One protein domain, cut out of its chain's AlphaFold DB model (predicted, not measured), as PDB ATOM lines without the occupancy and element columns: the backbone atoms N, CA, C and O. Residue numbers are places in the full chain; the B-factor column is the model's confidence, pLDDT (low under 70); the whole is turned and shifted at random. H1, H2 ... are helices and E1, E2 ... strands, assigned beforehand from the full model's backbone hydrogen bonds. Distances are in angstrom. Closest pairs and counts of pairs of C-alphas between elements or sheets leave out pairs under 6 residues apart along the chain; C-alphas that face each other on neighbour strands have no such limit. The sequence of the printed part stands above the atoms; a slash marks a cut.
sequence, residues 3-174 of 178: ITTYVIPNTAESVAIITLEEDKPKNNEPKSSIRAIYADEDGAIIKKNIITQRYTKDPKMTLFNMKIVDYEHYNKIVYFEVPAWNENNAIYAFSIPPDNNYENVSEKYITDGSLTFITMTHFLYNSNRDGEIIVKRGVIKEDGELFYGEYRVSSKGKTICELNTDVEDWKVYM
ATOM      1  N   ILE A   3      54.788  30.357  23.840       60.78
ATOM      2  CA  ILE A   3      53.929  30.954  22.814       60.78
ATOM      3  C   ILE A   3      52.852  29.943  22.456       60.78
ATOM      4  O   ILE A   3      53.170  28.818  22.073       60.78
ATOM      5  N   THR A   4      51.593  30.366  22.522       61.25
ATOM      6  CA  THR A   4      50.502  29.683  21.820       61.25
ATOM      7  C   THR A   4      50.057  30.594  20.685       61.25
ATOM      8  O   THR A   4      49.825  31.784  20.892       61.25
ATOM      9  N   THR A   5      50.007  30.061  19.466       61.47
ATOM     10  CA  THR A   5      49.684  30.837  18.261       61.47
ATOM     11  C   THR A   5      48.330  30.407  17.731       61.47
ATOM     12  O   THR A   5      48.100  29.211  17.568       61.47
ATOM     13  N   TYR A   6      47.471  31.377  17.421       64.69
ATOM     14  CA  TYR A   6      46.270  31.156  16.631       64.69
ATOM     15  C   TYR A   6      46.329  32.072  15.404       64.69
ATOM     16  O   TYR A   6      46.426  33.297  15.515       64.69
ATOM     17  N   VAL A   7      46.337  31.482  14.212       60.72
ATOM     18  CA  VAL A   7      46.279  32.252  12.966       60.72
ATOM     19  C   VAL A   7      44.810  32.480  12.664       60.72
ATOM     20  O   VAL A   7      44.066  31.514  12.534       60.72
ATOM     21  N   ILE A   8      44.394  33.743  12.576       62.00
ATOM     22  CA  ILE A   8      43.032  34.085  12.181       62.00
ATOM     23  C   ILE A   8      43.052  34.256  10.660       62.00
ATOM     24  O   ILE A   8      43.633  35.225  10.170       62.00
ATOM     25  N   PRO A   9      42.482  33.323   9.878       51.12
ATOM     26  CA  PRO A   9      42.481  33.461   8.434       51.12
ATOM     27  C   PRO A   9      41.538  34.604   8.041       51.12
ATOM     28  O   PRO A   9      40.318  34.467   8.092       51.12
ATOM     29  N   ASN A  10      42.109  35.734   7.632       54.16
ATOM     30  CA  ASN A  10      41.418  36.753   6.853       54.16
ATOM     31  C   ASN A  10      42.146  36.898   5.511       54.16
ATOM     32  O   ASN A  10      43.362  37.063   5.461       54.16
ATOM     33  N   THR A  11      41.399  36.785   4.416       44.59
ATOM     34  CA  THR A  11      41.923  36.787   3.044       44.59
ATOM     35  C   THR A  11      42.360  38.168   2.556       44.59
ATOM     36  O   THR A  11      43.061  38.238   1.551       44.59
ATOM     37  N   ALA A  12      41.954  39.249   3.229       53.41
ATOM     38  CA  ALA A  12      42.331  40.615   2.857       53.41
ATOM     39  C   ALA A  12      43.588  41.117   3.589       53.41
ATOM     40  O   ALA A  12      44.368  41.874   3.021       53.41
ATOM     41  N   GLU A  13      43.805  40.681   4.831       59.66
ATOM     42  CA  GLU A  13      44.840  41.202   5.724       59.66
ATOM     43  C   GLU A  13      45.309  40.055   6.622       59.66
ATOM     44  O   GLU A  13      44.516  39.447   7.342       59.66
ATOM     45  N   SER A  14      46.592  39.704   6.561       59.81
ATOM     46  CA  SER A  14      47.131  38.614   7.378       59.81
ATOM     47  C   SER A  14      47.198  39.047   8.843       59.81
ATOM     48  O   SER A  14      48.157  39.702   9.245       59.81
ATOM     49  N   VAL A  15      46.189  38.679   9.638       74.88
ATOM     50  CA  VAL A  15      46.149  38.924  11.086       74.88
ATOM     51  C   VAL A  15      46.504  37.641  11.840       74.88
ATOM     52  O   VAL A  15      45.827  36.620  11.734       74.88
ATOM     53  N   ALA A  16      47.547  37.693  12.661       85.31
ATOM     54  CA  ALA A  16      47.850  36.649  13.635       85.31
ATOM     55  C   ALA A  16      47.641  37.177  15.055       85.31
ATOM     56  O   ALA A  16      48.085  38.275  15.392       85.31
ATOM     57  N   ILE A  17      46.998  36.371  15.897       87.94
ATOM     58  CA  ILE A  17      46.826  36.656  17.318       87.94
ATOM     59  C   ILE A  17      47.601  35.597  18.101       87.94
ATOM     60  O   ILE A  17      47.389  34.393  17.954       87.94
ATOM     61  N   ILE A  18      48.528  36.043  18.939       89.12
ATOM     62  CA  ILE A  18      49.394  35.148  19.709       89.12
ATOM     63  C   ILE A  18      49.323  35.468  21.190       89.12
ATOM     64  O   ILE A  18      49.231  36.635  21.571       89.12
ATOM     65  N   THR A  19      49.418  34.438  22.026       89.25
ATOM     66  CA  THR A  19      49.686  34.614  23.452       89.25
ATOM     67  C   THR A  19      51.189  34.534  23.691       89.25
ATOM     68  O   THR A  19      51.889  33.700  23.113       89.25
ATOM     69  N   LEU A  20      51.700  35.452  24.504       88.50
ATOM     70  CA  LEU A  20      53.108  35.577  24.853       88.50
ATOM     71  C   LEU A  20      53.245  35.519  26.363       88.50
ATOM     72  O   LEU A  20      52.599  36.306  27.051       88.50
ATOM     73  N   GLU A  21      54.132  34.658  26.850       84.69
ATOM     74  CA  GLU A  21      54.467  34.559  28.266       84.69
ATOM     75  C   GLU A  21      55.986  34.625  28.480       84.69
ATOM     76  O   GLU A  21      56.763  33.887  27.858       84.69
ATOM     77  N   GLU A  22      56.426  35.529  29.358       77.69
ATOM     78  CA  GLU A  22      57.823  35.627  29.783       77.69
ATOM     79  C   GLU A  22      58.131  34.676  30.950       77.69
ATOM     80  O   GLU A  22      57.716  34.914  32.079       77.69
ATOM     81  N   ASP A  23      58.959  33.655  30.701       62.62
ATOM     82  CA  ASP A  23      59.373  32.672  31.719       62.62
ATOM     83  C   ASP A  23      60.204  33.272  32.878       62.62
ATOM     84  O   ASP A  23      60.355  32.631  33.918       62.62
ATOM     85  N   LYS A  24      60.811  34.459  32.696       64.69
ATOM     86  CA  LYS A  24      61.706  35.131  33.667       64.69
ATOM     87  C   LYS A  24      61.632  36.662  33.540       64.69
ATOM     88  O   LYS A  24      62.522  37.272  32.939       64.69
ATOM     89  N   PRO A  25      60.585  37.303  34.069       63.56
ATOM     90  CA  PRO A  25      60.432  38.747  33.967       63.56
ATOM     91  C   PRO A  25      61.504  39.480  34.781       63.56
ATOM     92  O   PRO A  25      61.788  39.130  35.925       63.56
ATOM     93  N   LYS A  26      62.071  40.553  34.215       60.00
ATOM     94  CA  LYS A  26      63.132  41.352  34.868       60.00
ATOM     95  C   LYS A  26      62.720  41.980  36.211       60.00
ATOM     96  O   LYS A  26      63.595  42.272  37.015       60.00
ATOM     97  N   ASN A  27      61.418  42.166  36.447       62.69
ATOM     98  CA  ASN A  27      60.883  42.886  37.608       62.69
ATOM     99  C   ASN A  27      60.016  42.001  38.531       62.69
ATOM    100  O   ASN A  27      59.158  42.529  39.224       62.69
ATOM    101  N   ASN A  28      60.180  40.668  38.521       54.88
ATOM    102  CA  ASN A  28      59.351  39.695  39.272       54.88
ATOM    103  C   ASN A  28      57.840  39.692  38.953       54.88
ATOM    104  O   ASN A  28      57.097  38.890  39.510       54.88
ATOM    105  N   GLU A  29      57.391  40.526  38.023       56.28
ATOM    106  CA  GLU A  29      56.037  40.520  37.486       56.28
ATOM    107  C   GLU A  29      55.976  39.619  36.241       56.28
ATOM    108  O   GLU A  29      56.476  40.049  35.199       56.28
ATOM    109  N   PRO A  30      55.388  38.400  36.285       57.81
ATOM    110  CA  PRO A  30      54.987  37.687  35.069       57.81
ATOM    111  C   PRO A  30      54.436  38.604  33.953       57.81
ATOM    112  O   PRO A  30      53.633  39.515  34.157       57.81
ATOM    113  N   LYS A  31      54.902  38.403  32.724       75.31
ATOM    114  CA  LYS A  31      54.408  39.172  31.578       75.31
ATOM    115  C   LYS A  31      53.708  38.233  30.626       75.31
ATOM    116  O   LYS A  31      54.345  37.598  29.792       75.31
ATOM    117  N   SER A  32      52.395  38.156  30.790       86.00
ATOM    118  CA  SER A  32      51.484  37.526  29.845       86.00
ATOM    119  C   SER A  32      50.816  38.607  28.988       86.00
ATOM    120  O   SER A  32      50.391  39.650  29.493       86.00
ATOM    121  N   SER A  33      50.753  38.409  27.676       90.94
ATOM    122  CA  SER A  33      50.050  39.319  26.764       90.94
ATOM    123  C   SER A  33      49.433  38.578  25.586       90.94
ATOM    124  O   SER A  33      49.939  37.537  25.172       90.94
ATOM    125  N   ILE A  34      48.361  39.135  25.033       91.81
ATOM    126  CA  ILE A  34      47.877  38.801  23.698       91.81
ATOM    127  C   ILE A  34      48.390  39.882  22.752       91.81
ATOM    128  O   ILE A  34      48.227  41.079  23.009       91.81
ATOM    129  N   ARG A  35      49.033  39.462  21.666       91.12
ATOM    130  CA  ARG A  35      49.604  40.336  20.645       91.12
ATOM    131  C   ARG A  35      48.925  40.094  19.306       91.12
ATOM    132  O   ARG A  35      48.868  38.956  18.850       91.12
ATOM    133  N   ALA A  36      48.482  41.179  18.681       89.88
ATOM    134  CA  ALA A  36      48.092  41.203  17.283       89.88
ATOM    135  C   ALA A  36      49.316  41.483  16.403       89.88
ATOM    136  O   ALA A  36      50.159  42.326  16.731       89.88
ATOM    137  N   ILE A  37      49.403  40.766  15.290       88.81
ATOM    138  CA  ILE A  37      50.355  40.991  14.207       88.81
ATOM    139  C   ILE A  37      49.533  41.151  12.935       88.81
ATOM    140  O   ILE A  37      48.782  40.240  12.604       88.81
ATOM    141  N   TYR A  38      49.652  42.287  12.258       86.06
ATOM    142  CA  TYR A  38      48.856  42.619  11.074       86.06
ATOM    143  C   TYR A  38      49.654  43.511  10.120       86.06
ATOM    144  O   TYR A  38      50.665  44.085  10.524       86.06
ATOM    145  N   ALA A  39      49.230  43.599   8.861       84.19
ATOM    146  CA  ALA A  39      49.757  44.575   7.910       84.19
ATOM    147  C   ALA A  39      48.915  45.858   7.979       84.19
ATOM    148  O   ALA A  39      47.692  45.763   8.065       84.19
ATOM    149  N   ASP A  40      49.550  47.028   7.981       80.75
ATOM    150  CA  ASP A  40      48.849  48.302   7.794       80.75
ATOM    151  C   ASP A  40      48.548  48.576   6.308       80.75
ATOM    152  O   ASP A  40      48.854  47.758   5.436       80.75
ATOM    153  N   GLU A  41      47.923  49.723   6.019       81.19
ATOM    154  CA  GLU A  41      47.532  50.128   4.659       81.19
ATOM    155  C   GLU A  41      48.728  50.229   3.690       81.19
ATOM    156  O   GLU A  41      48.565  50.015   2.489       81.19
ATOM    157  N   ASP A  42      49.935  50.480   4.209       84.62
ATOM    158  CA  ASP A  42      51.185  50.548   3.443       84.62
ATOM    159  C   ASP A  42      51.875  49.171   3.308       84.62
ATOM    160  O   ASP A  42      52.942  49.042   2.698       84.62
ATOM    161  N   GLY A  43      51.280  48.116   3.874       81.31
ATOM    162  CA  GLY A  43      51.819  46.758   3.889       81.31
ATOM    163  C   GLY A  43      52.912  46.530   4.937       81.31
ATOM    164  O   GLY A  43      53.553  45.471   4.933       81.31
ATOM    165  N   ALA A  44      53.153  47.481   5.844       86.69
ATOM    166  CA  ALA A  44      54.113  47.318   6.922       86.69
ATOM    167  C   ALA A  44      53.544  46.412   8.023       86.69
ATOM    168  O   ALA A  44      52.391  46.519   8.437       86.69
ATOM    169  N   ILE A  45      54.376  45.498   8.531       87.00
ATOM    170  CA  ILE A  45      53.966  44.565   9.584       87.00
ATOM    171  C   ILE A  45      54.008  45.257  10.945       87.00
ATOM    172  O   ILE A  45      55.079  45.494  11.515       87.00
ATOM    173  N   ILE A  46      52.831  45.489  11.510       87.94
ATOM    174  CA  ILE A  46      52.625  46.039  12.842       87.94
ATOM    175  C   ILE A  46      52.507  44.909  13.866       87.94
ATOM    176  O   ILE A  46      51.924  43.855  13.620       87.94
ATOM    177  N   LYS A  47      53.090  45.128  15.049       89.00
ATOM    178  CA  LYS A  47      53.036  44.216  16.200       89.00
ATOM    179  C   LYS A  47      52.556  44.997  17.414       89.00
ATOM    180  O   LYS A  47      53.282  45.858  17.907       89.00
ATOM    181  N   LYS A  48      51.369  44.679  17.927       88.44
ATOM    182  CA  LYS A  48      50.751  45.420  19.035       88.44
ATOM    183  C   LYS A  48      50.293  44.471  20.133       88.44
ATOM    184  O   LYS A  48      49.561  43.524  19.870       88.44
ATOM    185  N   ASN A  49      50.733  44.712  21.367       90.19
ATOM    186  CA  ASN A  49      50.124  44.062  22.528       90.19
ATOM    187  C   ASN A  49      48.740  44.682  22.724       90.19
ATOM    188  O   ASN A  49      48.647  45.892  22.915       90.19
ATOM    189  N   ILE A  50      47.697  43.863  22.640       91.94
ATOM    190  CA  ILE A  50      46.300  44.314  22.682       91.94
ATOM    191  C   ILE A  50      45.644  44.007  24.026       91.94
ATOM    192  O   ILE A  50      44.785  44.748  24.476       91.94
ATOM    193  N   ILE A  51      46.091  42.946  24.697       91.94
ATOM    194  CA  ILE A  51      45.690  42.606  26.062       91.94
ATOM    195  C   ILE A  51      46.967  42.299  26.828       91.94
ATOM    196  O   ILE A  51      47.825  41.550  26.359       91.94
ATOM    197  N   THR A  52      47.115  42.885  28.007       89.62
ATOM    198  CA  THR A  52      48.278  42.685  28.871       89.62
ATOM    199  C   THR A  52      47.827  42.257  30.247       89.62
ATOM    200  O   THR A  52      46.796  42.712  30.744       89.62
ATOM    201  N   GLN A  53      48.638  41.418  30.877       85.06
ATOM    202  CA  GLN A  53      48.412  40.974  32.237       85.06
ATOM    203  C   GLN A  53      48.152  42.133  33.199       85.06
ATOM    204  O   GLN A  53      48.856  43.143  33.182       85.06
ATOM    205  N   ARG A  54      47.155  41.946  34.068       78.69
ATOM    206  CA  ARG A  54      46.871  42.820  35.208       78.69
ATOM    207  C   ARG A  54      47.108  42.044  36.498       78.69
ATOM    208  O   ARG A  54      46.699  40.888  36.612       78.69
ATOM    209  N   TYR A  55      47.773  42.676  37.461       68.94
ATOM    210  CA  TYR A  55      47.982  42.105  38.789       68.94
ATOM    211  C   TYR A  55      46.820  42.423  39.698       68.94
ATOM    212  O   TYR A  55      46.510  43.581  39.962       68.94
ATOM    213  N   THR A  56      46.186  41.376  40.197       79.00
ATOM    214  CA  THR A  56      45.006  41.483  41.040       79.00
ATOM    215  C   THR A  56      44.833  40.201  41.834       79.00
ATOM    216  O   THR A  56      45.249  39.127  41.406       79.00
ATOM    217  N   LYS A  57      44.238  40.334  43.020       77.12
ATOM    218  CA  LYS A  57      43.870  39.195  43.868       77.12
ATOM    219  C   LYS A  57      42.591  38.507  43.391       77.12
ATOM    220  O   LYS A  57      42.301  37.413  43.858       77.12
ATOM    221  N   ASP A  58      41.821  39.152  42.516       83.31
ATOM    222  CA  ASP A  58      40.619  38.556  41.943       83.31
ATOM    223  C   ASP A  58      41.013  37.554  40.843       83.31
ATOM    224  O   ASP A  58      41.548  37.971  39.809       83.31
ATOM    225  N   PRO A  59      40.743  36.248  41.017       75.88
ATOM    226  CA  PRO A  59      41.033  35.242  39.998       75.88
ATOM    227  C   PRO A  59      40.299  35.498  38.672       75.88
ATOM    228  O   PRO A  59      40.760  35.049  37.631       75.88
ATOM    229  N   LYS A  60      39.208  36.279  38.671       80.56
ATOM    230  CA  LYS A  60      38.502  36.716  37.451       80.56
ATOM    231  C   LYS A  60      39.180  37.856  36.711       80.56
ATOM    232  O   LYS A  60      38.688  38.279  35.667       80.56
ATOM    233  N   MET A  61      40.236  38.435  37.261       80.12
ATOM    234  CA  MET A  61      40.906  39.583  36.653       80.12
ATOM    235  C   MET A  61      42.401  39.345  36.426       80.12
ATOM    236  O   MET A  61      43.050  40.170  35.781       80.12
ATOM    237  N   THR A  62      42.960  38.239  36.929       84.69
ATOM    238  CA  THR A  62      44.316  37.823  36.558       84.69
ATOM    239  C   THR A  62      44.311  37.319  35.118       84.69
ATOM    240  O   THR A  62      43.381  36.640  34.702       84.69
ATOM    241  N   LEU A  63      45.338  37.661  34.339       87.69
ATOM    242  CA  LEU A  63      45.466  37.263  32.927       87.69
ATOM    243  C   LEU A  63      46.815  36.569  32.676       87.69
ATOM    244  O   LEU A  63      47.526  36.849  31.709       87.69
ATOM    245  N   PHE A  64      47.209  35.695  33.598       87.06
ATOM    246  CA  PHE A  64      48.429  34.894  33.503       87.06
ATOM    247  C   PHE A  64      48.161  33.552  32.801       87.06
ATOM    248  O   PHE A  64      47.069  33.014  32.935       87.06
ATOM    249  N   ASN A  65      49.131  32.987  32.066       86.75
ATOM    250  CA  ASN A  65      48.947  31.750  31.282       86.75
ATOM    251  C   ASN A  65      47.777  31.810  30.268       86.75
ATOM    252  O   ASN A  65      47.022  30.847  30.125       86.75
ATOM    253  N   MET A  66      47.608  32.931  29.554       90.62
ATOM    254  CA  MET A  66      46.536  33.069  28.559       90.62
ATOM    255  C   MET A  66      46.662  32.035  27.431       90.62
ATOM    256  O   MET A  66      47.727  31.877  26.823       90.62
ATOM    257  N   LYS A  67      45.544  31.389  27.088       91.31
ATOM    258  CA  LYS A  67      45.440  30.422  25.990       91.31
ATOM    259  C   LYS A  67      44.251  30.759  25.100       91.31
ATOM    260  O   LYS A  67      43.117  30.672  25.549       91.31
ATOM    261  N   ILE A  68      44.495  31.094  23.835       91.62
ATOM    262  CA  ILE A  68      43.417  31.203  22.840       91.62
ATOM    263  C   ILE A  68      42.841  29.805  22.620       91.62
ATOM    264  O   ILE A  68      43.601  28.859  22.395       91.62
ATOM    265  N   VAL A  69      41.522  29.675  22.732       91.62
ATOM    266  CA  VAL A  69      40.827  28.384  22.644       91.62
ATOM    267  C   VAL A  69      39.951  28.262  21.411       91.62
ATOM    268  O   VAL A  69      39.825  27.155  20.902       91.62
ATOM    269  N   ASP A  70      39.399  29.365  20.905       89.81
ATOM    270  CA  ASP A  70      38.564  29.338  19.705       89.81
ATOM    271  C   ASP A  70      38.422  30.734  19.070       89.81
ATOM    272  O   ASP A  70      38.732  31.757  19.694       89.81
ATOM    273  N   TYR A  71      37.938  30.769  17.831       86.56
ATOM    274  CA  TYR A  71      37.638  31.976  17.072       86.56
ATOM    275  C   TYR A  71      36.309  31.830  16.323       86.56
ATOM    276  O   TYR A  71      36.150  30.982  15.448       86.56
ATOM    277  N   GLU A  72      35.357  32.706  16.634       84.81
ATOM    278  CA  GLU A  72      34.076  32.782  15.939       84.81
ATOM    279  C   GLU A  72      34.216  33.693  14.715       84.81
ATOM    280  O   GLU A  72      34.443  34.900  14.838       84.81
ATOM    281  N   HIS A  73      34.103  33.107  13.524       80.81
ATOM    282  CA  HIS A  73      34.423  33.769  12.261       80.81
ATOM    283  C   HIS A  73      33.442  34.879  11.858       80.81
ATOM    284  O   HIS A  73      33.860  35.845  11.219       80.81
ATOM    285  N   TYR A  74      32.157  34.762  12.196       79.62
ATOM    286  CA  TYR A  74      31.119  35.673  11.716       79.62
ATOM    287  C   TYR A  74      31.177  37.030  12.425       79.62
ATOM    288  O   TYR A  74      31.284  38.073  11.783       79.62
ATOM    289  N   ASN A  75      31.189  37.022  13.757       80.88
ATOM    290  CA  ASN A  75      31.307  38.219  14.590       80.88
ATOM    291  C   ASN A  75      32.768  38.566  14.919       80.88
ATOM    292  O   ASN A  75      33.027  39.535  15.634       80.88
ATOM    293  N   LYS A  76      33.725  37.780  14.403       85.44
ATOM    294  CA  LYS A  76      35.171  37.943  14.594       85.44
ATOM    295  C   LYS A  76      35.567  37.995  16.075       85.44
ATOM    296  O   LYS A  76      36.327  38.874  16.490       85.44
ATOM    297  N   ILE A  77      35.046  37.069  16.879       89.00
ATOM    298  CA  ILE A  77      35.274  37.023  18.329       89.00
ATOM    299  C   ILE A  77      36.351  35.990  18.650       89.00
ATOM    300  O   ILE A  77      36.218  34.819  18.310       89.00
ATOM    301  N   VAL A  78      37.404  36.410  19.345       91.38
ATOM    302  CA  VAL A  78      38.428  35.515  19.891       91.38
ATOM    303  C   VAL A  78      38.045  35.131  21.310       91.38
ATOM    304  O   VAL A  78      37.802  36.012  22.136       91.38
ATOM    305  N   TYR A  79      38.057  33.833  21.603       92.88
ATOM    306  CA  TYR A  79      37.873  33.292  22.946       92.88
ATOM    307  C   TYR A  79      39.206  32.802  23.500       92.88
ATOM    308  O   TYR A  79      39.974  32.117  22.817       92.88
ATOM    309  N   PHE A  80      39.484  33.135  24.756       94.06
ATOM    310  CA  PHE A  80      40.681  32.669  25.442       94.06
ATOM    311  C   PHE A  80      40.397  32.320  26.900       94.06
ATOM    312  O   PHE A  80      39.479  32.849  27.526       94.06
ATOM    313  N   GLU A  81      41.207  31.417  27.433       94.31
ATOM    314  CA  GLU A  81      41.134  30.918  28.796       94.31
ATOM    315  C   GLU A  81      42.342  31.361  29.615       94.31
ATOM    316  O   GLU A  81      43.454  31.507  29.097       94.31
ATOM    317  N   VAL A  82      42.110  31.529  30.914       92.81
ATOM    318  CA  VAL A  82      43.120  31.828  31.930       92.81
ATOM    319  C   VAL A  82      42.871  30.932  33.143       92.81
ATOM    320  O   VAL A  82      41.746  30.907  33.634       92.81
ATOM    321  N   PRO A  83      43.878  30.229  33.682       91.00
ATOM    322  CA  PRO A  83      43.748  29.565  34.978       91.00
ATOM    323  C   PRO A  83      43.325  30.560  36.072       91.00
ATOM    324  O   PRO A  83      44.000  31.571  36.277       91.00
ATOM    325  N   ALA A  84      42.221  30.279  36.769       89.88
ATOM    326  CA  ALA A  84      41.615  31.205  37.733       89.88
ATOM    327  C   ALA A  84      41.280  30.534  39.074       89.88
ATOM    328  O   ALA A  84      41.628  31.055  40.133       89.88
ATOM    329  N   TRP A  85      40.658  29.356  39.045       89.56
ATOM    330  CA  TRP A  85      40.345  28.550  40.228       89.56
ATOM    331  C   TRP A  85      40.945  27.151  40.096       89.56
ATOM    332  O   TRP A  85      41.413  26.777  39.025       89.56
ATOM    333  N   ASN A  86      40.904  26.367  41.178       84.31
ATOM    334  CA  ASN A  86      41.438  25.000  41.174       84.31
ATOM    335  C   ASN A  86      40.805  24.130  40.076       84.31
ATOM    336  O   ASN A  86      41.514  23.388  39.409       84.31
ATOM    337  N   GLU A  87      39.491  24.269  39.871       87.81
ATOM    338  CA  GLU A  87      38.717  23.382  38.990       87.81
ATOM    339  C   GLU A  87      38.265  24.029  37.680       87.81
ATOM    340  O   GLU A  87      37.773  23.336  36.792       87.81
ATOM    341  N   ASN A  88      38.404  25.353  37.552       92.62
ATOM    342  CA  ASN A  88      37.858  26.118  36.435       92.62
ATOM    343  C   ASN A  88      38.831  27.208  35.972       92.62
ATOM    344  O   ASN A  88      39.442  27.912  36.781       92.62
ATOM    345  N   ASN A  89      38.898  27.407  34.655       94.94
ATOM    346  CA  ASN A  89      39.530  28.580  34.059       94.94
ATOM    347  C   ASN A  89      38.526  29.743  34.022       94.94
ATOM    348  O   ASN A  89      37.318  29.543  34.120       94.94
ATOM    349  N   ALA A  90      39.010  30.970  33.882       94.88
ATOM    350  CA  ALA A  90      38.213  32.108  33.459       94.88
ATOM    351  C   ALA A  90      38.241  32.191  31.926       94.88
ATOM    352  O   ALA A  90      39.311  32.217  31.314       94.88
ATOM    353  N   ILE A  91      37.059  32.231  31.316       95.62
ATOM    354  CA  ILE A  91      36.852  32.374  29.876       95.62
ATOM    355  C   ILE A  91      36.582  33.842  29.577       95.62
ATOM    356  O   ILE A  91      35.647  34.446  30.115       95.62
ATOM    357  N   TYR A  92      37.364  34.394  28.661       95.12
ATOM    358  CA  TYR A  92      37.231  35.751  28.164       95.12
ATOM    359  C   TYR A  92      36.991  35.748  26.662       95.12
ATOM    360  O   TYR A  92      37.329  34.795  25.957       95.12
ATOM    361  N   ALA A  93      36.451  36.859  26.173       94.31
ATOM    362  CA  ALA A  93      36.319  37.118  24.754       94.31
ATOM    363  C   ALA A  93      36.699  38.559  24.407       94.31
ATOM    364  O   ALA A  93      36.532  39.464  25.227       94.31
ATOM    365  N   PHE A  94      37.170  38.780  23.185       93.31
ATOM    366  CA  PHE A  94      37.330  40.112  22.599       93.31
ATOM    367  C   PHE A  94      37.080  40.063  21.091       93.31
ATOM    368  O   PHE A  94      37.253  39.023  20.455       93.31
ATOM    369  N   SER A  95      36.667  41.187  20.514       90.81
ATOM    370  CA  SER A  95      36.393  41.294  19.078       90.81
ATOM    371  C   SER A  95      37.618  41.787  18.315       90.81
ATOM    372  O   SER A  95      38.339  42.668  18.788       90.81
ATOM    373  N   ILE A  96      37.828  41.248  17.114       88.00
ATOM    374  CA  ILE A  96      38.792  41.787  16.156       88.00
ATOM    375  C   ILE A  96      38.150  42.987  15.447       88.00
ATOM    376  O   ILE A  96      37.117  42.815  14.792       88.00
ATOM    377  N   PRO A  97      38.729  44.192  15.576       87.38
ATOM    378  CA  PRO A  97      38.192  45.384  14.942       87.38
ATOM    379  C   PRO A  97      38.295  45.258  13.410       87.38
ATOM    380  O   PRO A  97      39.288  44.731  12.905       87.38
ATOM    381  N   PRO A  98      37.274  45.693  12.648       81.38
ATOM    382  CA  PRO A  98      37.249  45.538  11.193       81.38
ATOM    383  C   PRO A  98      38.267  46.421  10.461       81.38
ATOM    384  O   PRO A  98      38.555  46.143   9.306       81.38
ATOM    385  N   ASP A  99      38.777  47.462  11.118       81.88
ATOM    386  CA  ASP A  99      39.729  48.458  10.618       81.88
ATOM    387  C   ASP A  99      41.153  48.247  11.172       81.88
ATOM    388  O   ASP A  99      41.990  49.144  11.099       81.88
ATOM    389  N   ASN A 100      41.424  47.098  11.806       78.50
ATOM    390  CA  ASN A 100      42.668  46.816  12.537       78.50
ATOM    391  C   ASN A 100      43.046  47.880  13.588       78.50
ATOM    392  O   ASN A 100      44.195  47.940  14.041       78.50
ATOM    393  N   ASN A 101      42.090  48.695  14.050       85.19
ATOM    394  CA  ASN A 101      42.337  49.642  15.123       85.19
ATOM    395  C   ASN A 101      42.224  48.961  16.493       85.19
ATOM    396  O   ASN A 101      41.176  48.928  17.140       85.19
ATOM    397  N   TYR A 102      43.352  48.443  16.975       87.06
ATOM    398  CA  TYR A 102      43.426  47.767  18.269       87.06
ATOM    399  C   TYR A 102      43.628  48.701  19.481       87.06
ATOM    400  O   TYR A 102      44.098  48.244  20.519       87.06
ATOM    401  N   GLU A 103      43.376  50.013  19.389       86.12
ATOM    402  CA  GLU A 103      43.565  50.927  20.538       86.12
ATOM    403  C   GLU A 103      42.611  50.665  21.705       86.12
ATOM    404  O   GLU A 103      43.027  50.755  22.856       86.12
ATOM    405  N   ASN A 104      41.364  50.295  21.411       86.50
ATOM    406  CA  ASN A 104      40.308  50.126  22.417       86.50
ATOM    407  C   ASN A 104      39.882  48.665  22.604       86.50
ATOM    408  O   ASN A 104      38.825  48.380  23.174       86.50
ATOM    409  N   VAL A 105      40.686  47.725  22.106       90.94
ATOM    410  CA  VAL A 105      40.414  46.303  22.297       90.94
ATOM    411  C   VAL A 105      40.654  45.951  23.757       90.94
ATOM    412  O   VAL A 105      41.706  46.232  24.321       90.94
ATOM    413  N   SER A 106      39.648  45.338  24.369       91.62
ATOM    414  CA  SER A 106      39.702  44.870  25.747       91.62
ATOM    415  C   SER A 106      39.020  43.519  25.862       91.62
ATOM    416  O   SER A 106      38.065  43.209  25.146       91.62
ATOM    417  N   GLU A 107      39.544  42.698  26.759       92.69
ATOM    418  CA  GLU A 107      38.934  41.436  27.125       92.69
ATOM    419  C   GLU A 107      37.668  41.649  27.954       92.69
ATOM    420  O   GLU A 107      37.607  42.485  28.857       92.69
ATOM    421  N   LYS A 108      36.658  40.831  27.686       93.50
ATOM    422  CA  LYS A 108      35.444  40.734  28.483       93.50
ATOM    423  C   LYS A 108      35.386  39.358  29.123       93.50
ATOM    424  O   LYS A 108      35.368  38.358  28.413       93.50
ATOM    425  N   TYR A 109      35.303  39.309  30.451       94.00
ATOM    426  CA  TYR A 109      34.998  38.068  31.159       94.00
ATOM    427  C   TYR A 109      33.611  37.570  30.742       94.00
ATOM    428  O   TYR A 109      32.627  38.312  30.815       94.00
ATOM    429  N   ILE A 110      33.542  36.318  30.305       94.44
ATOM    430  CA  ILE A 110      32.297  35.657  29.933       94.44
ATOM    431  C   ILE A 110      31.843  34.790  31.093       94.44
ATOM    432  O   ILE A 110      30.762  35.002  31.637       94.44
ATOM    433  N   THR A 111      32.652  33.808  31.483       95.25
ATOM    434  CA  THR A 111      32.263  32.848  32.511       95.25
ATOM    435  C   THR A 111      33.447  32.016  33.000       95.25
ATOM    436  O   THR A 111      34.546  32.145  32.476       95.25
ATOM    437  N   ASP A 112      33.232  31.181  34.007       94.88
ATOM    438  CA  ASP A 112      34.178  30.183  34.490       94.88
ATOM    439  C   ASP A 112      33.956  28.826  33.801       94.88
ATOM    440  O   ASP A 112      32.845  28.523  33.365       94.88
ATOM    441  N   GLY A 113      35.009  28.017  33.694       95.06
ATOM    442  CA  GLY A 113      35.013  26.693  33.068       95.06
ATOM    443  C   GLY A 113      36.039  26.574  31.948       95.06
ATOM    444  O   GLY A 113      36.998  27.337  31.895       95.06
ATOM    445  N   SER A 114      35.828  25.625  31.042       95.50
ATOM    446  CA  SER A 114      36.581  25.486  29.795       95.50
ATOM    447  C   SER A 114      35.628  25.416  28.607       95.50
ATOM    448  O   SER A 114      34.586  24.764  28.677       95.50
ATOM    449  N   LEU A 115      35.955  26.132  27.534       94.38
ATOM    450  CA  LEU A 115      35.147  26.193  26.326       94.38
ATOM    451  C   LEU A 115      35.156  24.830  25.628       94.38
ATOM    452  O   LEU A 115      36.207  24.328  25.232       94.38
ATOM    453  N   THR A 116      33.971  24.259  25.435       94.25
ATOM    454  CA  THR A 116      33.795  22.994  24.716       94.25
ATOM    455  C   THR A 116      33.585  23.258  23.226       94.25
ATOM    456  O   THR A 116      34.252  22.642  22.398       94.25
ATOM    457  N   PHE A 117      32.656  24.156  22.878       90.00
ATOM    458  CA  PHE A 117      32.439  24.655  21.514       90.00
ATOM    459  C   PHE A 117      31.524  25.886  21.505       90.00
ATOM    460  O   PHE A 117      30.745  26.118  22.434       90.00
ATOM    461  N   ILE A 118      31.593  26.660  20.423       87.50
ATOM    462  CA  ILE A 118      30.704  27.792  20.149       87.50
ATOM    463  C   ILE A 118      29.520  27.294  19.321       87.50
ATOM    464  O   ILE A 118      29.691  26.555  18.350       87.50
ATOM    465  N   THR A 119      28.304  27.691  19.690       82.00
ATOM    466  CA  THR A 119      27.128  27.372  18.879       82.00
ATOM    467  C   THR A 119      27.034  28.354  17.712       82.00
ATOM    468  O   THR A 119      26.984  29.569  17.899       82.00
ATOM    469  N   MET A 120      27.028  27.824  16.490       67.19
ATOM    470  CA  MET A 120      26.790  28.601  15.276       67.19
ATOM    471  C   MET A 120      25.462  28.154  14.678       67.19
ATOM    472  O   MET A 120      25.337  27.013  14.235       67.19
ATOM    473  N   THR A 121      24.454  29.031  14.674       59.47
ATOM    474  CA  THR A 121      23.114  28.653  14.199       59.47
ATOM    475  C   THR A 121      22.844  28.994  12.743       59.47
ATOM    476  O   THR A 121      21.788  28.637  12.231       59.47
ATOM    477  N   HIS A 122      23.813  29.566  12.022       51.53
ATOM    478  CA  HIS A 122      23.657  29.923  10.605       51.53
ATOM    479  C   HIS A 122      23.301  28.745   9.669       51.53
ATOM    480  O   HIS A 122      22.923  28.983   8.524       51.53
ATOM    481  N   PHE A 123      23.356  27.495  10.142       51.66
ATOM    482  CA  PHE A 123      22.938  26.300   9.397       51.66
ATOM    483  C   PHE A 123      21.591  25.703   9.845       51.66
ATOM    484  O   PHE A 123      21.068  24.816   9.173       51.66
ATOM    485  N   LEU A 124      21.007  26.165  10.957       47.56
ATOM    486  CA  LEU A 124      19.781  25.618  11.537       47.56
ATOM    487  C   LEU A 124      18.677  26.682  11.524       47.56
ATOM    488  O   LEU A 124      18.676  27.626  12.311       47.56
ATOM    489  N   TYR A 125      17.715  26.508  10.615       41.16
ATOM    490  CA  TYR A 125      16.486  27.300  10.550       41.16
ATOM    491  C   TYR A 125      15.857  27.445  11.956       41.16
ATOM    492  O   TYR A 125      15.551  26.448  12.607       41.16
ATOM    493  N   ASN A 126      15.610  28.687  12.391       46.12
ATOM    494  CA  ASN A 126      14.814  29.078  13.571       46.12
ATOM    495  C   ASN A 126      15.396  28.935  14.993       46.12
ATOM    496  O   ASN A 126      14.640  29.091  15.954       46.12
ATOM    497  N   SER A 127      16.701  28.747  15.203       54.47
ATOM    498  CA  SER A 127      17.261  28.847  16.564       54.47
ATOM    499  C   SER A 127      18.015  30.161  16.771       54.47
ATOM    500  O   SER A 127      19.114  30.312  16.268       54.47
ATOM    501  N   ASN A 128      17.466  31.098  17.549       58.66
ATOM    502  CA  ASN A 128      18.140  32.354  17.917       58.66
ATOM    503  C   ASN A 128      19.195  32.124  19.026       58.66
ATOM    504  O   ASN A 128      19.096  32.710  20.102       58.66
ATOM    505  N   ARG A 129      20.137  31.190  18.806       64.94
ATOM    506  CA  ARG A 129      21.204  30.822  19.765       64.94
ATOM    507  C   ARG A 129      22.567  31.403  19.374       64.94
ATOM    508  O   ARG A 129      23.578  31.000  19.935       64.94
ATOM    509  N   ASP A 130      22.609  32.332  18.419       67.06
ATOM    510  CA  ASP A 130      23.868  32.914  17.955       67.06
ATOM    511  C   ASP A 130      24.661  33.537  19.112       67.06
ATOM    512  O   ASP A 130      24.171  34.364  19.889       67.06
ATOM    513  N   GLY A 131      25.913  33.096  19.231       73.50
ATOM    514  CA  GLY A 131      26.828  33.529  20.279       73.50
ATOM    515  C   GLY A 131      26.629  32.843  21.634       73.50
ATOM    516  O   GLY A 131      27.283  33.245  22.598       73.50
ATOM    517  N   GLU A 132      25.761  31.830  21.755       89.44
ATOM    518  CA  GLU A 132      25.812  30.919  22.903       89.44
ATOM    519  C   GLU A 132      27.064  30.032  22.808       89.44
ATOM    520  O   GLU A 132      27.452  29.569  21.732       89.44
ATOM    521  N   ILE A 133      27.689  29.781  23.953       93.12
ATOM    522  CA  ILE A 133      28.842  28.892  24.086       93.12
ATOM    523  C   ILE A 133      28.497  27.726  25.005       93.12
ATOM    524  O   ILE A 133      27.707  27.870  25.944       93.12
ATOM    525  N   ILE A 134      29.103  26.574  24.737       95.00
ATOM    526  CA  ILE A 134      29.051  25.412  25.616       95.00
ATOM    527  C   ILE A 134      30.338  25.362  26.423       95.00
ATOM    528  O   ILE A 134      31.433  25.464  25.869       95.00
ATOM    529  N   VAL A 135      30.186  25.239  27.738       96.56
ATOM    530  CA  VAL A 135      31.286  25.317  28.694       96.56
ATOM    531  C   VAL A 135      31.230  24.136  29.644       96.56
ATOM    532  O   VAL A 135      30.229  23.941  30.335       96.56
ATOM    533  N   LYS A 136      32.337  23.408  29.749       96.44
ATOM    534  CA  LYS A 136      32.541  22.402  30.783       96.44
ATOM    535  C   LYS A 136      32.971  23.074  32.084       96.44
ATOM    536  O   LYS A 136      33.939  23.833  32.085       96.44
ATOM    537  N   ARG A 137      32.295  22.791  33.198       95.25
ATOM    538  CA  ARG A 137      32.631  23.348  34.522       95.25
ATOM    539  C   ARG A 137      32.715  22.274  35.586       95.25
ATOM    540  O   ARG A 137      31.854  21.400  35.626       95.25
ATOM    541  N   GLY A 138      33.703  22.395  36.465       92.62
ATOM    542  CA  GLY A 138      33.729  21.710  37.751       92.62
ATOM    543  C   GLY A 138      32.843  22.441  38.760       92.62
ATOM    544  O   GLY A 138      32.988  23.647  38.960       92.62
ATOM    545  N   VAL A 139      31.923  21.719  39.391       88.06
ATOM    546  CA  VAL A 139      31.027  22.211  40.440       88.06
ATOM    547  C   VAL A 139      31.120  21.260  41.625       88.06
ATOM    548  O   VAL A 139      30.994  20.048  41.467       88.06
ATOM    549  N   ILE A 140      31.340  21.813  42.813       86.94
ATOM    550  CA  ILE A 140      31.295  21.048  44.061       86.94
ATOM    551  C   ILE A 140      29.827  20.937  44.473       86.94
ATOM    552  O   ILE A 140      29.161  21.958  44.660       86.94
ATOM    553  N   LYS A 141      29.315  19.709  44.565       84.25
ATOM    554  CA  LYS A 141      27.942  19.427  44.999       84.25
ATOM    555  C   LYS A 141      27.801  19.538  46.520       84.25
ATOM    556  O   LYS A 141      28.781  19.703  47.244       84.25
ATOM    557  N   GLU A 142      26.564  19.471  47.015       83.56
ATOM    558  CA  GLU A 142      26.256  19.578  48.453       83.56
ATOM    559  C   GLU A 142      26.929  18.487  49.302       83.56
ATOM    560  O   GLU A 142      27.250  18.720  50.464       83.56
ATOM    561  N   ASP A 143      27.183  17.317  48.713       87.75
ATOM    562  CA  ASP A 143      27.918  16.199  49.319       87.75
ATOM    563  C   ASP A 143      29.446  16.401  49.336       87.75
ATOM    564  O   ASP A 143      30.177  15.580  49.891       87.75
ATOM    565  N   GLY A 144      29.937  17.505  48.766       85.00
ATOM    566  CA  GLY A 144      31.356  17.817  48.639       85.00
ATOM    567  C   GLY A 144      32.046  17.128  47.462       85.00
ATOM    568  O   GLY A 144      33.245  17.336  47.272       85.00
ATOM    569  N   GLU A 145      31.328  16.337  46.658       90.50
ATOM    570  CA  GLU A 145      31.892  15.685  45.482       90.50
ATOM    571  C   GLU A 145      32.062  16.691  44.336       90.50
ATOM    572  O   GLU A 145      31.179  17.502  44.029       90.50
ATOM    573  N   LEU A 146      33.222  16.635  43.682       89.94
ATOM    574  CA  LEU A 146      33.487  17.401  42.474       89.94
ATOM    575  C   LEU A 146      32.820  16.724  41.279       89.94
ATOM    576  O   LEU A 146      33.169  15.610  40.895       89.94
ATOM    577  N   PHE A 147      31.909  17.444  40.639       90.81
ATOM    578  CA  PHE A 147      31.223  17.005  39.437       90.81
ATOM    579  C   PHE A 147      31.562  17.918  38.260       90.81
ATOM    580  O   PHE A 147      31.583  19.137  38.410       90.81
ATOM    581  N   TYR A 148      31.773  17.346  37.073       92.62
ATOM    582  CA  TYR A 148      31.939  18.126  35.847       92.62
ATOM    583  C   TYR A 148      30.684  18.047  34.979       92.62
ATOM    584  O   TYR A 148      30.326  16.970  34.506       92.62
ATOM    585  N   GLY A 149      30.054  19.197  34.742       94.19
ATOM    586  CA  GLY A 149      28.893  19.343  33.865       94.19
ATOM    587  C   GLY A 149      29.200  20.187  32.629       94.19
ATOM    588  O   GLY A 149      30.125  21.000  32.637       94.19
ATOM    589  N   GLU A 150      28.407  20.014  31.575       96.50
ATOM    590  CA  GLU A 150      28.402  20.891  30.400       96.50
ATOM    591  C   GLU A 150      27.259  21.897  30.543       96.50
ATOM    592  O   GLU A 150      26.123  21.527  30.836       96.50
ATOM    593  N   TYR A 151      27.542  23.176  30.334       96.06
ATOM    594  CA  TYR A 151      26.597  24.262  30.553       96.06
ATOM    595  C   TYR A 151      26.427  25.079  29.287       96.06
ATOM    596  O   TYR A 151      27.403  25.442  28.629       96.06
ATOM    597  N   ARG A 152      25.179  25.435  28.982       94.19
ATOM    598  CA  ARG A 152      24.876  26.397  27.925       94.19
ATOM    599  C   ARG A 152      24.938  27.804  28.491       94.19
ATOM    600  O   ARG A 152      24.269  28.108  29.482       94.19
ATOM    601  N   VAL A 153      25.735  28.669  27.877       95.06
ATOM    602  CA  VAL A 153      26.014  30.017  28.376       95.06
ATOM    603  C   VAL A 153      25.769  31.024  27.266       95.06
ATOM    604  O   VAL A 153      26.282  30.891  26.162       95.06
ATOM    605  N   SER A 154      24.987  32.058  27.557       90.81
ATOM    606  CA  SER A 154      24.780  33.167  26.620       90.81
ATOM    607  C   SER A 154      26.075  33.937  26.325       90.81
ATOM    608  O   SER A 154      26.974  34.005  27.164       90.81
ATOM    609  N   SER A 155      26.105  34.669  25.209       83.50
ATOM    610  CA  SER A 155      27.174  35.626  24.853       83.50
ATOM    611  C   SER A 155      27.443  36.713  25.910       83.50
ATOM    612  O   SER A 155      28.471  37.395  25.896       83.50
ATOM    613  N   LYS A 156      26.512  36.907  26.854       87.44
ATOM    614  CA  LYS A 156      26.650  37.839  27.982       87.44
ATOM    615  C   LYS A 156      27.214  37.191  29.249       87.44
ATOM    616  O   LYS A 156      27.352  37.896  30.241       87.44
ATOM    617  N   GLY A 157      27.504  35.891  29.238       91.12
ATOM    618  CA  GLY A 157      28.032  35.167  30.395       91.12
ATOM    619  C   GLY A 157      26.971  34.588  31.332       91.12
ATOM    620  O   GLY A 157      27.298  33.942  32.324       91.12
ATOM    621  N   LYS A 158      25.679  34.784  31.037       93.62
ATOM    622  CA  LYS A 158      24.595  34.177  31.821       93.62
ATOM    623  C   LYS A 158      24.475  32.692  31.480       93.62
ATOM    624  O   LYS A 158      24.216  32.365  30.319       93.62
ATOM    625  N   THR A 159      24.596  31.830  32.490       94.69
ATOM    626  CA  THR A 159      24.259  30.401  32.396       94.69
ATOM    627  C   THR A 159      22.767  30.245  32.107       94.69
ATOM    628  O   THR A 159      21.932  30.812  32.811       94.69
ATOM    629  N   ILE A 160      22.442  29.505  31.050       93.81
ATOM    630  CA  ILE A 160      21.072  29.221  30.617       93.81
ATOM    631  C   ILE A 160      20.579  27.943  31.292       93.81
ATOM    632  O   ILE A 160      19.533  27.964  31.934       93.81
ATOM    633  N   CYS A 161      21.333  26.849  31.169       94.56
ATOM    634  CA  CYS A 161      21.038  25.573  31.816       94.56
ATOM    635  C   CYS A 161      22.272  24.660  31.837       94.56
ATOM    636  O   CYS A 161      23.236  24.889  31.101       94.56
ATOM    637  N   GLU A 162      22.217  23.616  32.661       95.81
ATOM    638  CA  GLU A 162      23.080  22.439  32.534       95.81
ATOM    639  C   GLU A 162      22.534  21.527  31.431       95.81
ATOM    640  O   GLU A 162      21.322  21.316  31.341       95.81
ATOM    641  N   LEU A 163      23.411  21.001  30.582       95.19
ATOM    642  CA  LEU A 163      23.055  20.111  29.487       95.19
ATOM    643  C   LEU A 163      22.943  18.664  29.961       95.19
ATOM    644  O   LEU A 163      23.726  18.187  30.782       95.19
ATOM    645  N   ASN A 164      21.973  17.947  29.401       95.31
ATOM    646  CA  ASN A 164      21.864  16.507  29.552       95.31
ATOM    647  C   ASN A 164      22.796  15.820  28.544       95.31
ATOM    648  O   ASN A 164      22.431  15.606  27.389       95.31
ATOM    649  N   THR A 165      24.009  15.508  28.994       94.00
ATOM    650  CA  THR A 165      25.053  14.855  28.190       94.00
ATOM    651  C   THR A 165      24.857  13.348  28.037       94.00
ATOM    652  O   THR A 165      25.598  12.729  27.278       94.00
ATOM    653  N   ASP A 166      23.884  12.764  28.742       93.50
ATOM    654  CA  ASP A 166      23.573  11.330  28.670       93.50
ATOM    655  C   ASP A 166      22.704  10.994  27.445       93.50
ATOM    656  O   ASP A 166      22.548   9.830  27.082       93.50
ATOM    657  N   VAL A 167      22.138  12.016  26.792       92.38
ATOM    658  CA  VAL A 167      21.362  11.878  25.556       92.38
ATOM    659  C   VAL A 167      22.314  11.740  24.365       92.38
ATOM    660  O   VAL A 167      23.254  12.523  24.206       92.38
ATOM    661  N   GLU A 168      22.056  10.758  23.502       90.12
ATOM    662  CA  GLU A 168      22.767  10.620  22.229       90.12
ATOM    663  C   GLU A 168      22.616  11.902  21.393       90.12
ATOM    664  O   GLU A 168      21.579  12.565  21.421       90.12
ATOM    665  N   ASP A 169      23.677  12.309  20.695       87.50
ATOM    666  CA  ASP A 169      23.703  13.559  19.925       87.50
ATOM    667  C   ASP A 169      23.364  14.828  20.733       87.50
ATOM    668  O   ASP A 169      22.930  15.843  20.176       87.50
ATOM    669  N   TRP A 170      23.620  14.843  22.051       90.12
ATOM    670  CA  TRP A 170      23.387  16.033  22.883       90.12
ATOM    671  C   TRP A 170      24.092  17.285  22.349       90.12
ATOM    672  O   TRP A 170      23.602  18.389  22.560       90.12
ATOM    673  N   LYS A 171      25.216  17.152  21.631       88.50
ATOM    674  CA  LYS A 171      25.919  18.292  21.016       88.50
ATOM    675  C   LYS A 171      25.110  18.964  19.902       88.50
ATOM    676  O   LYS A 171      25.322  20.143  19.637       88.50
ATOM    677  N   VAL A 172      24.182  18.239  19.276       84.38
ATOM    678  CA  VAL A 172      23.300  18.745  18.216       84.38
ATOM    679  C   VAL A 172      22.076  19.423  18.829       84.38
ATOM    680  O   VAL A 172      21.780  20.580  18.538       84.38
ATOM    681  N   TYR A 173      21.372  18.721  19.718       84.25
ATOM    682  CA  TYR A 173      20.102  19.205  20.270       84.25
ATOM    683  C   TYR A 173      20.286  20.138  21.472       84.25
ATOM    684  O   TYR A 173      19.485  21.056  21.692       84.25
ATOM    685  N   MET A 174      21.370  19.932  22.219       90.25
ATOM    686  CA  MET A 174      21.717  20.619  23.465       90.25
ATOM    687  C   MET A 174      20.535  20.651  24.448       90.25
ATOM    688  O   MET A 174      20.105  21.743  24.849       90.25
TER     689      MET A 174
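What this domain is: This is residues 3 to 174 of the 178 residues of an uncharacterized protein of Photorhabdus khanii NC19 (UniProt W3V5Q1). Picture a flat body of two strongly twisted sheets, E1 to E4 making one end of its length and E5 to E11 the middle and the other end, only partly face to face, where E1 and E2 come near E5. The larger sheet bends back on itself at E7 and E8, and the small helix H1 lies beyond its far part. The 172 printed residues hold eleven named strands in order, then one named helix; both sheets follow chain order and are antiparallel, and the class is mostly strand. The whole is compact, with a radius of gyration of the C-alphas of 17.7 A and spans of 55, 46 and 22 A.

Where its parts are: Find C-alpha 3 at (53.929, 30.954, 22.814), where E1 begins and runs to residue 8. E2 takes residues 15 to 22, 22.3 A long; E3, 31 to 39, 24.7 A; E4, 45 to 52, 20.2 A. Next come E5, residues 67 to 72, E6, 77 to 83, and E7, 89 to 95. E8, residues 108 to 118, bends by 113 degrees at residue 115. E9 is 133 to 140, 21.6 A; E10, 146 to 153, bends by 53 degrees at residue 150; E11 is 159 to 162. H1, 170 to 173, ends with C-alpha 173 at (20.102, 19.205, 20.270).

How they stand to each other: Begin with the seven-strand sheet, a meander, each strand the antiparallel neighbour of the one before. Look for N 69 and O 79 at 2.9 A between E5 and E6, N 78 and O 94 at 2.8 A between E6 and E7, and N 91 and O 111 at 2.8 A between E7 and E8. E8 is staggered, pairing with E7 over 108 to 113 and with E9 over 114 to 118, where N 114 and O 136 are 2.8 A apart. N 135 and O 151 are 2.9 A apart between E9 and E10, and N 160 and O 152 are 2.8 A apart between E10 and E11. It is a folded sheet, two leaves of one sheet that face each other: E5 and E6 face E8 to E11, with E7 as the hinge; the closest C-alphas of E5 and E8, Val 69 and Leu 115, are 7.1 A apart. E1 to E4 form a second meander, with N 6 and O 17 at 3.1 A, N 18 and O 35 at 2.9 A and N 36 and O 48 at 2.8 A. The two sheets make a sandwich, two sheets face to face, their strands at 20 degrees; the closest C-alphas of E2 and E5, Thr 19 and Lys 67, are 6.5 A apart. H1 is on neither sheet and is too short for an O i to N i+4 pair; its one O i to N i+3 pair is not within range.

The domain as a whole: The farthest C-alphas, Asp 42 and Asp 143, are 61.9 A apart, and the printed part has no cut. The links E4 to E5, E7 to E8 and E8 to E9 are long. Mean pLDDT of the printed part is 83.0; it is under 70 at residues 3 to 14, 23 to 30, 55 and 120 to 130.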